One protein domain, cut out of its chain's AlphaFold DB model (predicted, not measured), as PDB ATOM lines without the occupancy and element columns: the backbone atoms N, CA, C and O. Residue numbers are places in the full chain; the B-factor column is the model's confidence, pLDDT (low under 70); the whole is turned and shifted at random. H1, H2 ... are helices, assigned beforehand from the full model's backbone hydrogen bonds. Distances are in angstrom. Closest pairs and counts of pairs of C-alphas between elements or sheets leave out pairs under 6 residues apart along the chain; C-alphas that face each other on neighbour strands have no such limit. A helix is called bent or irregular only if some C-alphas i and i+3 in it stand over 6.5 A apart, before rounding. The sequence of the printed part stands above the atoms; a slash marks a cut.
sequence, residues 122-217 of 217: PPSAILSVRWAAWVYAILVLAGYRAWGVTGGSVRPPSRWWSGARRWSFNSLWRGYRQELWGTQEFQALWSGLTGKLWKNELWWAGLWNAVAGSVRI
ATOM      1  N   PRO A 122      70.619 -27.012 105.267       94.00
ATOM      2  CA  PRO A 122      71.682 -26.053 104.958       94.00
ATOM      3  C   PRO A 122      71.204 -24.772 104.245       94.00
ATOM      4  O   PRO A 122      71.629 -23.688 104.653       94.00
ATOM      5  N   PRO A 123      70.295 -24.823 103.244       95.56
ATOM      6  CA  PRO A 123      69.757 -23.606 102.635       95.56
ATOM      7  C   PRO A 123      69.033 -22.711 103.646       95.56
ATOM      8  O   PRO A 123      69.239 -21.496 103.644       95.56
ATOM      9  N   SER A 124      68.249 -23.302 104.556       92.94
ATOM     10  CA  SER A 124      67.562 -22.556 105.614       92.94
ATOM     11  C   SER A 124      68.545 -21.917 106.594       92.94
ATOM     12  O   SER A 124      68.324 -20.779 106.997       92.94
ATOM     13  N   ALA A 125      69.652 -22.591 106.924       92.44
ATOM     14  CA  ALA A 125      70.701 -22.034 107.780       92.44
ATOM     15  C   ALA A 125      71.402 -20.815 107.149       92.44
ATOM     16  O   ALA A 125      71.702 -19.842 107.834       92.44
ATOM     17  N   ILE A 126      71.642 -20.830 105.834       94.25
ATOM     18  CA  ILE A 126      72.229 -19.679 105.127       94.25
ATOM     19  C   ILE A 126      71.221 -18.528 105.044       94.25
ATOM     20  O   ILE A 126      71.574 -17.366 105.269       94.25
ATOM     21  N   LEU A 127      69.968 -18.840 104.701       94.75
ATOM     22  CA  LEU A 127      68.920 -17.838 104.536       94.75
ATOM     23  C   LEU A 127      68.583 -17.149 105.861       94.75
ATOM     24  O   LEU A 127      68.471 -15.925 105.884       94.75
ATOM     25  N   SER A 128      68.484 -17.907 106.956       93.19
ATOM     26  CA  SER A 128      68.182 -17.369 108.284       93.19
ATOM     27  C   SER A 128      69.237 -16.358 108.731       93.19
ATOM     28  O   SER A 128      68.882 -15.261 109.150       93.19
ATOM     29  N   VAL A 129      70.527 -16.650 108.527       93.88
ATOM     30  CA  VAL A 129      71.625 -15.722 108.841       93.88
ATOM     31  C   VAL A 129      71.541 -14.440 108.011       93.88
ATOM     32  O   VAL A 129      71.669 -13.345 108.561       93.88
ATOM     33  N   ARG A 130      71.315 -14.553 106.695       94.56
ATOM     34  CA  ARG A 130      71.194 -13.388 105.797       94.56
ATOM     35  C   ARG A 130      70.016 -12.504 106.191       94.56
ATOM     36  O   ARG A 130      70.165 -11.287 106.284       94.56
ATOM     37  N   TRP A 131      68.869 -13.124 106.447       94.44
ATOM     38  CA  TRP A 131      67.656 -12.427 106.848       94.44
ATOM     39  C   TRP A 131      67.820 -11.767 108.220       94.44
ATOM     40  O   TRP A 131      67.525 -10.586 108.377       94.44
ATOM     41  N   ALA A 132      68.387 -12.477 109.196       93.75
ATOM     42  CA  ALA A 132      68.633 -11.949 110.530       93.75
ATOM     43  C   ALA A 132      69.612 -10.763 110.516       93.75
ATOM     44  O   ALA A 132      69.374  -9.757 111.182       93.75
ATOM     45  N   ALA A 133      70.686 -10.833 109.723       94.25
ATOM     46  CA  ALA A 133      71.612  -9.714 109.551       94.25
ATOM     47  C   ALA A 133      70.921  -8.485 108.930       94.25
ATOM     48  O   ALA A 133      71.162  -7.357 109.363       94.25
ATOM     49  N   TRP A 134      70.030  -8.698 107.958       95.38
ATOM     50  CA  TRP A 134      69.232  -7.631 107.352       95.38
ATOM     51  C   TRP A 134      68.257  -6.992 108.354       95.38
ATOM     52  O   TRP A 134      68.232  -5.768 108.480       95.38
ATOM     53  N   VAL A 135      67.529  -7.798 109.136       94.56
ATOM     54  CA  VAL A 135      66.642  -7.299 110.203       94.56
ATOM     55  C   VAL A 135      67.432  -6.515 111.251       94.56
ATOM     56  O   VAL A 135      67.033  -5.409 111.611       94.56
ATOM     57  N   TYR A 136      68.579  -7.034 111.699       94.38
ATOM     58  CA  TYR A 136      69.471  -6.317 112.615       94.38
ATOM     59  C   TYR A 136      69.866  -4.944 112.051       94.38
ATOM     60  O   TYR A 136      69.758  -3.942 112.756       94.38
ATOM     61  N   ALA A 137      70.262  -4.871 110.775       94.25
ATOM     62  CA  ALA A 137      70.639  -3.612 110.138       94.25
ATOM     63  C   ALA A 137      69.478  -2.601 110.101       94.25
ATOM     64  O   ALA A 137      69.684  -1.426 110.408       94.25
ATOM     65  N   ILE A 138      68.257  -3.052 109.792       95.12
ATOM     66  CA  ILE A 138      67.058  -2.200 109.812       95.12
ATOM     67  C   ILE A 138      66.777  -1.681 111.217       95.12
ATOM     68  O   ILE A 138      66.561  -0.484 111.392       95.12
ATOM     69  N   LEU A 139      66.818  -2.555 112.223       91.94
ATOM     70  CA  LEU A 139      66.595  -2.174 113.615       91.94
ATOM     71  C   LEU A 139      67.652  -1.179 114.101       91.94
ATOM     72  O   LEU A 139      67.329  -0.231 114.806       91.94
ATOM     73  N   VAL A 140      68.916  -1.335 113.716       91.62
ATOM     74  CA  VAL A 140      69.960  -0.361 114.060       91.62
ATOM     75  C   VAL A 140      69.723   0.978 113.351       91.62
ATOM     76  O   VAL A 140      69.819   2.032 113.983       91.62
ATOM     77  N   LEU A 141      69.362   0.960 112.064       92.75
ATOM     78  CA  LEU A 141      69.089   2.172 111.286       92.75
ATOM     79  C   LEU A 141      67.873   2.940 111.814       92.75
ATOM     80  O   LEU A 141      67.933   4.162 111.956       92.75
ATOM     81  N   ALA A 142      66.790   2.236 112.145       91.00
ATOM     82  CA  ALA A 142      65.622   2.818 112.794       91.00
ATOM     83  C   ALA A 142      66.009   3.484 114.124       91.00
ATOM     84  O   ALA A 142      65.552   4.588 114.415       91.00
ATOM     85  N   GLY A 143      66.942   2.881 114.864       87.88
ATOM     86  CA  GLY A 143      67.407   3.386 116.152       87.88
ATOM     87  C   GLY A 143      68.207   4.670 115.999       87.88
ATOM     88  O   GLY A 143      67.975   5.638 116.722       87.88
ATOM     89  N   TYR A 144      69.084   4.725 114.994       88.06
ATOM     90  CA  TYR A 144      69.772   5.960 114.624       88.06
ATOM     91  C   TYR A 144      68.797   7.066 114.207       88.06
ATOM     92  O   TYR A 144      69.015   8.220 114.566       88.06
ATOM     93  N   ARG A 145      67.724   6.737 113.476       89.00
ATOM     94  CA  ARG A 145      66.719   7.725 113.055       89.00
ATOM     95  C   ARG A 145      65.869   8.238 114.216       89.00
ATOM     96  O   ARG A 145      65.592   9.431 114.258       89.00
ATOM     97  N   ALA A 146      65.467   7.366 115.135       85.12
ATOM     98  CA  ALA A 146      64.611   7.731 116.260       85.12
ATOM     99  C   ALA A 146      65.383   8.451 117.378       85.12
ATOM    100  O   ALA A 146      64.873   9.395 117.978       85.12
ATOM    101  N   TRP A 147      66.620   8.025 117.654       80.12
ATOM    102  CA  TRP A 147      67.341   8.389 118.882       80.12
ATOM    103  C   TRP A 147      68.766   8.905 118.646       80.12
ATOM    104  O   TRP A 147      69.513   9.173 119.593       80.12
ATOM    105  N   GLY A 148      69.177   9.065 117.387       83.12
ATOM    106  CA  GLY A 148      70.523   9.511 117.034       83.12
ATOM    107  C   GLY A 148      71.611   8.552 117.526       83.12
ATOM    108  O   GLY A 148      71.353   7.406 117.877       83.12
ATOM    109  N   VAL A 149      72.863   9.013 117.573       76.94
ATOM    110  CA  VAL A 149      74.020   8.176 117.970       76.94
ATOM    111  C   VAL A 149      74.218   8.128 119.493       76.94
ATOM    112  O   VAL A 149      74.722   7.145 120.040       76.94
ATOM    113  N   THR A 150      73.837   9.197 120.196       71.25
ATOM    114  CA  THR A 150      74.048   9.364 121.648       71.25
ATOM    115  C   THR A 150      72.776   9.716 122.420       71.25
ATOM    116  O   THR A 150      72.850   9.949 123.621       71.25
ATOM    117  N   GLY A 151      71.617   9.775 121.760       64.12
ATOM    118  CA  GLY A 151      70.338  10.166 122.365       64.12
ATOM    119  C   GLY A 151      69.512   8.977 122.841       64.12
ATOM    120  O   GLY A 151      68.305   8.969 122.648       64.12
ATOM    121  N   GLY A 152      70.166   7.954 123.406       60.59
ATOM    122  CA  GLY A 152      69.543   6.665 123.709       60.59
ATOM    123  C   GLY A 152      68.200   6.791 124.423       60.59
ATOM    124  O   GLY A 152      68.131   7.238 125.563       60.59
ATOM    125  N   SER A 153      67.150   6.332 123.751       58.66
ATOM    126  CA  SER A 153      65.851   6.061 124.345       58.66
ATOM    127  C   SER A 153      65.880   4.685 124.962       58.66
ATOM    128  O   SER A 153      65.687   3.679 124.288       58.66
ATOM    129  N   VAL A 154      66.134   4.650 126.256       58.78
ATOM    130  CA  VAL A 154      65.406   3.747 127.139       58.78
ATOM    131  C   VAL A 154      65.362   4.486 128.460       58.78
ATOM    132  O   VAL A 154      66.408   4.943 128.936       58.78
ATOM    133  N   ARG A 155      64.186   4.600 129.085       63.59
ATOM    134  CA  ARG A 155      64.176   4.881 130.523       63.59
ATOM    135  C   ARG A 155      65.124   3.874 131.166       63.59
ATOM    136  O   ARG A 155      65.014   2.684 130.859       63.59
ATOM    137  N   PRO A 156      66.085   4.313 131.986       61.94
ATOM    138  CA  PRO A 156      67.029   3.379 132.550       61.94
ATOM    139  C   PRO A 156      66.268   2.229 133.236       61.94
ATOM    140  O   PRO A 156      65.337   2.500 133.997       61.94
ATOM    141  N   PRO A 157      66.614   0.955 132.958       62.59
ATOM    142  CA  PRO A 157      65.904  -0.219 133.472       62.59
ATOM    143  C   PRO A 157      65.855  -0.268 135.004       62.59
ATOM    144  O   PRO A 157      65.087  -1.036 135.577       62.59
ATOM    145  N   SER A 158      66.666   0.543 135.687       66.38
ATOM    146  CA  SER A 158      66.643   0.696 137.130       66.38
ATOM    147  C   SER A 158      66.965   2.131 137.552       66.38
ATOM    148  O   SER A 158      67.649   2.872 136.852       66.38
ATOM    149  N   ARG A 159      66.522   2.516 138.756       69.25
ATOM    150  CA  ARG A 159      66.813   3.837 139.343       69.25
ATOM    151  C   ARG A 159      68.299   4.060 139.659       69.25
ATOM    152  O   ARG A 159      68.712   5.199 139.828       69.25
ATOM    153  N   TRP A 160      69.089   2.989 139.760       74.38
ATOM    154  CA  TRP A 160      70.501   3.037 140.160       74.38
ATOM    155  C   TRP A 160      71.483   3.049 138.979       74.38
ATOM    156  O   TRP A 160      72.670   3.291 139.181       74.38
ATOM    157  N   TRP A 161      71.018   2.810 137.749       70.31
ATOM    158  CA  TRP A 161      71.848   2.891 136.546       70.31
ATOM    159  C   TRP A 161      71.272   3.926 135.594       70.31
ATOM    160  O   TRP A 161      70.205   3.709 135.053       70.31
ATOM    161  N   SER A 162      71.979   5.022 135.326       66.94
ATOM    162  CA  SER A 162      71.495   6.123 134.474       66.94
ATOM    163  C   SER A 162      71.558   5.853 132.962       66.94
ATOM    164  O   SER A 162      71.338   6.762 132.164       66.94
ATOM    165  N   GLY A 163      71.838   4.615 132.549       69.81
ATOM    166  CA  GLY A 163      72.032   4.265 131.145       69.81
ATOM    167  C   GLY A 163      73.460   4.517 130.648       69.81
ATOM    168  O   GLY A 163      74.289   5.153 131.299       69.81
ATOM    169  N   ALA A 164      73.776   3.985 129.466       73.12
ATOM    170  CA  ALA A 164      75.032   4.277 128.782       73.12
ATOM    171  C   ALA A 164      74.857   5.481 127.845       73.12
ATOM    172  O   ALA A 164      73.865   5.577 127.131       73.12
ATOM    173  N   ARG A 165      75.865   6.367 127.781       72.06
ATOM    174  CA  ARG A 165      75.864   7.550 126.889       72.06
ATOM    175  C   ARG A 165      75.731   7.197 125.398       72.06
ATOM    176  O   ARG A 165      75.308   8.020 124.598       72.06
ATOM    177  N   ARG A 166      76.137   5.985 125.028       78.44
ATOM    178  CA  ARG A 166      75.891   5.384 123.719       78.44
ATOM    179  C   ARG A 166      75.034   4.147 123.950       78.44
ATOM    180  O   ARG A 166      75.393   3.322 124.792       78.44
ATOM    181  N   TRP A 167      73.941   4.025 123.209       81.94
ATOM    182  CA  TRP A 167      73.087   2.848 123.271       81.94
ATOM    183  C   TRP A 167      73.767   1.639 122.609       81.94
ATOM    184  O   TRP A 167      74.594   1.782 121.710       81.94
ATOM    185  N   SER A 168      73.431   0.446 123.093       84.50
ATOM    186  CA  SER A 168      73.771  -0.833 122.451       84.50
ATOM    187  C   SER A 168      72.563  -1.361 121.682       84.50
ATOM    188  O   SER A 168      71.446  -0.899 121.932       84.50
ATOM    189  N   PHE A 169      72.739  -2.367 120.826       87.75
ATOM    190  CA  PHE A 169      71.596  -3.038 120.199       87.75
ATOM    191  C   PHE A 169      70.577  -3.546 121.231       87.75
ATOM    192  O   PHE A 169      69.383  -3.362 121.048       87.75
ATOM    193  N   ASN A 170      71.022  -4.085 122.372       85.62
ATOM    194  CA  ASN A 170      70.108  -4.520 123.437       85.62
ATOM    195  C   ASN A 170      69.316  -3.353 124.043       85.62
ATOM    196  O   ASN A 170      68.167  -3.520 124.438       85.62
ATOM    197  N   SER A 171      69.923  -2.167 124.117       83.50
ATOM    198  CA  SER A 171      69.219  -0.954 124.538       83.50
ATOM    199  C   SER A 171      68.144  -0.576 123.516       83.50
ATOM    200  O   SER A 171      67.012  -0.338 123.910       83.50
ATOM    201  N   LEU A 172      68.463  -0.599 122.216       86.06
ATOM    202  CA  LEU A 172      67.463  -0.370 121.168       86.06
ATOM    203  C   LEU A 172      66.331  -1.393 121.229       86.06
ATOM    204  O   LEU A 172      65.166  -1.026 121.182       86.06
ATOM    205  N   TRP A 173      66.676  -2.670 121.366       84.75
ATOM    206  CA  TRP A 173      65.724  -3.771 121.409       84.75
ATOM    207  C   TRP A 173      64.731  -3.631 122.565       84.75
ATOM    208  O   TRP A 173      63.531  -3.825 122.377       84.75
ATOM    209  N   ARG A 174      65.214  -3.199 123.736       81.00
ATOM    210  CA  ARG A 174      64.370  -2.797 124.873       81.00
ATOM    211  C   ARG A 174      63.463  -1.630 124.529       81.00
ATOM    212  O   ARG A 174      62.272  -1.713 124.791       81.00
ATOM    213  N   GLY A 175      64.017  -0.567 123.947       81.31
ATOM    214  CA  GLY A 175      63.250   0.605 123.526       81.31
ATOM    215  C   GLY A 175      62.114   0.224 122.577       81.31
ATOM    216  O   GLY A 175      60.967   0.563 122.836       81.31
ATOM    217  N   TYR A 176      62.400  -0.582 121.550       83.81
ATOM    218  CA  TYR A 176      61.377  -1.092 120.634       83.81
ATOM    219  C   TYR A 176      60.290  -1.880 121.348       83.81
ATOM    220  O   TYR A 176      59.113  -1.649 121.102       83.81
ATOM    221  N   ARG A 177      60.662  -2.786 122.255       80.44
ATOM    222  CA  ARG A 177      59.682  -3.553 123.029       80.44
ATOM    223  C   ARG A 177      58.825  -2.664 123.921       80.44
ATOM    224  O   ARG A 177      57.626  -2.897 123.997       80.44
ATOM    225  N   GLN A 178      59.415  -1.665 124.573       76.81
ATOM    226  CA  GLN A 178      58.689  -0.729 125.431       76.81
ATOM    227  C   GLN A 178      57.667   0.094 124.638       76.81
ATOM    228  O   GLN A 178      56.530   0.213 125.083       76.81
ATOM    229  N   GLU A 179      58.049   0.607 123.467       79.25
ATOM    230  CA  GLU A 179      57.147   1.377 122.600       79.25
ATOM    231  C   GLU A 179      56.046   0.495 121.987       79.25
ATOM    232  O   GLU A 179      54.883   0.892 121.939       79.25
ATOM    233  N   LEU A 180      56.381  -0.732 121.569       77.56
ATOM    234  CA  LEU A 180      55.405  -1.663 120.993       77.56
ATOM    235  C   LEU A 180      54.414  -2.200 122.030       77.56
ATOM    236  O   LEU A 180      53.256  -2.401 121.698       77.56
ATOM    237  N   TRP A 181      54.809  -2.385 123.293       71.75
ATOM    238  CA  TRP A 181      53.929  -2.942 124.335       71.75
ATOM    239  C   TRP A 181      52.639  -2.128 124.566       71.75
ATOM    240  O   TRP A 181      51.667  -2.647 125.112       71.75
ATOM    241  N   GLY A 182      52.623  -0.849 124.173       64.50
ATOM    242  CA  GLY A 182      51.452   0.024 124.257       64.50
ATOM    243  C   GLY A 182      50.555   0.038 123.015       64.50
ATOM    244  O   GLY A 182      49.497   0.667 123.061       64.50
ATOM    245  N   THR A 183      50.941  -0.608 121.908       74.06
ATOM    246  CA  THR A 183      50.131  -0.614 120.680       74.06
ATOM    247  C   THR A 183      49.062  -1.708 120.714       74.06
ATOM    248  O   THR A 183      49.218  -2.742 121.362       74.06
ATOM    249  N   GLN A 184      47.941  -1.481 120.017       65.56
ATOM    250  CA  GLN A 184      46.804  -2.415 120.000       65.56
ATOM    251  C   GLN A 184      47.191  -3.818 119.496       65.56
ATOM    252  O   GLN A 184      46.608  -4.809 119.923       65.56
ATOM    253  N   GLU A 185      48.201  -3.899 118.632       66.94
ATOM    254  CA  GLU A 185      48.682  -5.131 117.992       66.94
ATOM    255  C   GLU A 185      49.594  -5.974 118.901       66.94
ATOM    256  O   GLU A 185      49.744  -7.173 118.678       66.94
ATOM    257  N   PHE A 186      50.193  -5.366 119.930       62.88
ATOM    258  CA  PHE A 186      51.162  -5.991 120.841       62.88
ATOM    259  C   PHE A 186      50.687  -5.964 122.297       62.88
ATOM    260  O   PHE A 186      51.483  -5.897 123.236       62.88
ATOM    261  N   GLN A 187      49.376  -6.066 122.507       56.28
ATOM    262  CA  GLN A 187      48.855  -6.361 123.833       56.28
ATOM    263  C   GLN A 187      49.178  -7.810 124.193       56.28
ATOM    264  O   GLN A 187      49.056  -8.712 123.361       56.28
ATOM    265  N   ALA A 188      49.579  -8.049 125.445       57.38
ATOM    266  CA  ALA A 188      49.589  -9.402 125.983       57.38
ATOM    267  C   ALA A 188      48.200  -9.990 125.722       57.38
ATOM    268  O   ALA A 188      47.223  -9.450 126.238       57.38
ATOM    269  N   LEU A 189      48.116 -11.019 124.868       53.19
ATOM    270  CA  LEU A 189      46.857 -11.672 124.526       53.19
ATOM    271  C   LEU A 189      46.183 -12.081 125.829       53.19
ATOM    272  O   LEU A 189      46.572 -13.046 126.487       53.19
ATOM    273  N   TRP A 190      45.200 -11.286 126.231       52.84
ATOM    274  CA  TRP A 190      44.414 -11.547 127.408       52.84
ATOM    275  C   TRP A 190      43.402 -12.606 127.005       52.84
ATOM    276  O   TRP A 190      42.373 -12.312 126.400       52.84
ATOM    277  N   SER A 191      43.713 -13.869 127.292       54.03
ATOM    278  CA  SER A 191      42.688 -14.905 127.330       54.03
ATOM    279  C   SER A 191      41.734 -14.508 128.456       54.03
ATOM    280  O   SER A 191      42.106 -14.602 129.625       54.03
ATOM    281  N   GLY A 192      40.579 -13.945 128.099       54.38
ATOM    282  CA  GLY A 192      39.668 -13.274 129.027       54.38
ATOM    283  C   GLY A 192      39.322 -14.075 130.287       54.38
ATOM    284  O   GLY A 192      39.475 -15.296 130.341       54.38
ATOM    285  N   LEU A 193      38.818 -13.369 131.305       55.75
ATOM    286  CA  LEU A 193      38.371 -13.927 132.589       55.75
ATOM    287  C   LEU A 193      37.138 -14.827 132.394       55.75
ATOM    288  O   LEU A 193      36.014 -14.441 132.695       55.75
ATOM    289  N   THR A 194      37.328 -16.044 131.899       53.53
ATOM    290  CA  THR A 194      36.258 -17.045 131.769       53.53
ATOM    291  C   THR A 194      36.042 -17.843 133.061       53.53
ATOM    292  O   THR A 194      35.269 -18.798 133.084       53.53
ATOM    293  N   GLY A 195      36.697 -17.457 134.165       59.75
ATOM    294  CA  GLY A 195      36.685 -18.186 135.433       59.75
ATOM    295  C   GLY A 195      36.375 -17.341 136.671       59.75
ATOM    296  O   GLY A 195      36.475 -16.114 136.675       59.75
ATOM    297  N   LYS A 196      36.025 -18.043 137.760       59.22
ATOM    298  CA  LYS A 196      35.781 -17.484 139.103       59.22
ATOM    299  C   LYS A 196      36.981 -16.652 139.590       59.22
ATOM    300  O   LYS A 196      38.123 -17.069 139.412       59.22
ATOM    301  N   LEU A 197      36.706 -15.528 140.258       57.22
ATOM    302  CA  LEU A 197      37.671 -14.486 140.661       57.22
ATOM    303  C   LEU A 197      38.995 -15.000 141.259       57.22
ATOM    304  O   LEU A 197      40.054 -14.508 140.890       57.22
ATOM    305  N   TRP A 198      38.961 -16.017 142.122       61.56
ATOM    306  CA  TRP A 198      40.162 -16.559 142.775       61.56
ATOM    307  C   TRP A 198      41.089 -17.348 141.839       61.56
ATOM    308  O   TRP A 198      42.288 -17.427 142.079       61.56
ATOM    309  N   LYS A 199      40.576 -17.916 140.736       58.31
ATOM    310  CA  LYS A 199      41.431 -18.531 139.704       58.31
ATOM    311  C   LYS A 199      42.178 -17.476 138.888       58.31
ATOM    312  O   LYS A 199      43.171 -17.809 138.252       58.31
ATOM    313  N   ASN A 200      41.730 -16.222 138.935       61.66
ATOM    314  CA  ASN A 200      42.280 -15.133 138.142       61.66
ATOM    315  C   ASN A 200      43.486 -14.455 138.813       61.66
ATOM    316  O   ASN A 200      44.195 -13.723 138.137       61.66
ATOM    317  N   GLU A 201      43.785 -14.717 140.093       67.50
ATOM    318  CA  GLU A 201      44.964 -14.148 140.776       67.50
ATOM    319  C   GLU A 201      46.288 -14.547 140.113       67.50
ATOM    320  O   GLU A 201      47.156 -13.703 139.898       67.50
ATOM    321  N   LEU A 202      46.424 -15.814 139.711       64.50
ATOM    322  CA  LEU A 202      47.596 -16.297 138.971       64.50
ATOM    323  C   LEU A 202      47.716 -15.632 137.594       64.50
ATOM    324  O   LEU A 202      48.823 -15.354 137.134       64.50
ATOM    325  N   TRP A 203      46.584 -15.322 136.960       62.00
ATOM    326  CA  TRP A 203      46.543 -14.601 135.689       62.00
ATOM    327  C   TRP A 203      46.890 -13.122 135.858       62.00
ATOM    328  O   TRP A 203      47.648 -12.591 135.053       62.00
ATOM    329  N   TRP A 204      46.424 -12.473 136.929       62.47
ATOM    330  CA  TRP A 204      46.822 -11.110 137.290       62.47
ATOM    331  C   TRP A 204      48.311 -11.021 137.604       62.47
ATOM    332  O   TRP A 204      48.978 -10.110 137.122       62.47
ATOM    333  N   ALA A 205      48.855 -11.990 138.343       66.06
ATOM    334  CA  ALA A 205      50.287 -12.096 138.591       66.06
ATOM    335  C   ALA A 205      51.071 -12.349 137.291       66.06
ATOM    336  O   ALA A 205      52.121 -11.747 137.083       66.06
ATOM    337  N   GLY A 206      50.551 -13.185 136.388       64.88
ATOM    338  CA  GLY A 206      51.114 -13.415 135.055       64.88
ATOM    339  C   GLY A 206      51.127 -12.154 134.189       64.88
ATOM    340  O   GLY A 206      52.154 -11.831 133.596       64.88
ATOM    341  N   LEU A 207      50.029 -11.392 134.182       67.12
ATOM    342  CA  LEU A 207      49.908 -10.113 133.481       67.12
ATOM    343  C   LEU A 207      50.879  -9.080 134.062       67.12
ATOM    344  O   LEU A 207      51.619  -8.442 133.317       67.12
ATOM    345  N   TRP A 208      50.938  -8.956 135.390       64.06
ATOM    346  CA  TRP A 208      51.889  -8.067 136.054       64.06
ATOM    347  C   TRP A 208      53.333  -8.465 135.761       64.06
ATOM    348  O   TRP A 208      54.165  -7.605 135.492       64.06
ATOM    349  N   ASN A 209      53.644  -9.759 135.746       63.62
ATOM    350  CA  ASN A 209      54.974 -10.240 135.388       63.62
ATOM    351  C   ASN A 209      55.298 -10.005 133.909       63.62
ATOM    352  O   ASN A 209      56.441  -9.686 133.599       63.62
ATOM    353  N   ALA A 210      54.321 -10.097 133.008       62.50
ATOM    354  CA  ALA A 210      54.497  -9.771 131.596       62.50
ATOM    355  C   ALA A 210      54.759  -8.268 131.395       62.50
ATOM    356  O   ALA A 210      55.715  -7.897 130.716       62.50
ATOM    357  N   VAL A 211      53.991  -7.404 132.069       63.22
ATOM    358  CA  VAL A 211      54.165  -5.939 132.062       63.22
ATOM    359  C   VAL A 211      55.482  -5.522 132.726       63.22
ATOM    360  O   VAL A 211      56.210  -4.677 132.216       63.22
ATOM    361  N   ALA A 212      55.843  -6.117 133.861       62.25
ATOM    362  CA  ALA A 212      57.113  -5.832 134.526       62.25
ATOM    363  C   ALA A 212      58.303  -6.419 133.749       62.25
ATOM    364  O   ALA A 212      59.393  -5.843 133.750       62.25
ATOM    365  N   GLY A 213      58.105  -7.555 133.081       58.78
ATOM    366  CA  GLY A 213      59.084  -8.227 132.235       58.78
ATOM    367  C   GLY A 213      59.394  -7.447 130.959       58.78
ATOM    368  O   GLY A 213      60.568  -7.313 130.617       58.78
ATOM    369  N   SER A 214      58.387  -6.851 130.311       56.59
ATOM    370  CA  SER A 214      58.584  -6.020 129.113       56.59
ATOM    371  C   SER A 214      59.433  -4.774 129.391       56.59
ATOM    372  O   SER A 214      60.171  -4.314 128.522       56.59
ATOM    373  N   VAL A 215      59.418  -4.273 130.629       53.50
ATOM    374  CA  VAL A 215      60.257  -3.146 131.066       53.50
ATOM    375  C   VAL A 215      61.675  -3.590 131.471       53.50
ATOM    376  O   VAL A 215      62.607  -2.784 131.423       53.50
ATOM    377  N   ARG A 216      61.867  -4.861 131.858       47.44
ATOM    378  CA  ARG A 216      63.127  -5.387 132.422       47.44
ATOM    379  C   ARG A 216      64.066  -6.063 131.408       47.44
ATOM    380  O   ARG A 216      65.267  -6.118 131.691       47.44
ATOM    381  N   ILE A 217      63.568  -6.574 130.273       44.50
ATOM    382  CA  ILE A 217      64.345  -7.425 129.336       44.50
ATOM    383  C   ILE A 217      64.863  -6.686 128.117       44.50
ATOM    384  O   ILE A 217      64.050  -6.244 127.279       44.50
TER     385      ILE A 217
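This is residues 122 to 217 of the 217 residues of an uncharacterized protein of Acidobacteria bacterium (UniProt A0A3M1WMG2). The model is a large, loose L: the long helix H1 makes one arm, and the other arm sets out from near H1's last residues as H2, is carried farther out by the unnamed stretch 181 to 196, and folds back as H3, whose last turns meet H2. Residues 122 to 135 of H1 stick out at the far end of the first arm, residues 194 to 199 stick out at the tip of the second, and the unnamed stretch 148 to 168 makes a loop at the corner. The printed part has 96 residues with three named helices, in the order H1, H2, H3, and no named strand; the class is all helix. The whole is loose, with a radius of gyration of the C-alphas of 17.7 A, and flat, spanning 49 by 44 by 22 A.

Find C-alpha 122 at (71.682, -26.053, 104.958); from there H1, residues 122 to 147, the longest helix, runs 37.4 A to C-alpha 147 at (67.341, 8.389, 118.882). Look next at Phe 169, where H2, residues 169 to 180, begins; it is 16.3 A long. H3, residues 197 to 216, runs 28.3 A and ends at C-alpha 216, at (63.127, -5.387, 132.422). H3 is irregular, but only just: C-alphas 199 and 202 are 6.6 A apart.

Start at H1 near Gly 143, where H1 and H2 touch; their closest C-alphas, those of Gly 143 and Leu 172, are 6.3 A apart. H1 touches H2 with residues 139 to 143 alone, H2 touches H1 with residues 169 to 172 alone, and their two lines are about perpendicular, at 75 degrees. Farther along H2, residues 174 to 178 alone touch H3, which meets them with residues 214 to 215 alone; the closest C-alphas, those of Gln 178 and Val 215, are 6.3 A apart. H2 and H3 run opposite ways at a steep tilt of 43 degrees and form a helical hairpin. H1 and H3 are apart. In H1 and H2 every O i to N i+4 pair is within hydrogen-bond range, and in H3 12 of 16 are.

The two C-alphas farthest apart, those of Val 149 and Lys 196, are 50.7 A from each other. Without the stretches that stand free, residues 122 to 135 and 194 to 199, the body spans 44 by 30 by 16 A. The printed part has no cut and ends at Ile 217, the chain's last residue. Both links are long, with 21 residues between H1 and H2 and 16 between H2 and H3. Look at the B-factor column for the model's confidence: the mean pLDDT of the printed part is 73.8, and 46 residues are under 70, namely 151 to 159, 162 to 163, 182 and 184 to 217.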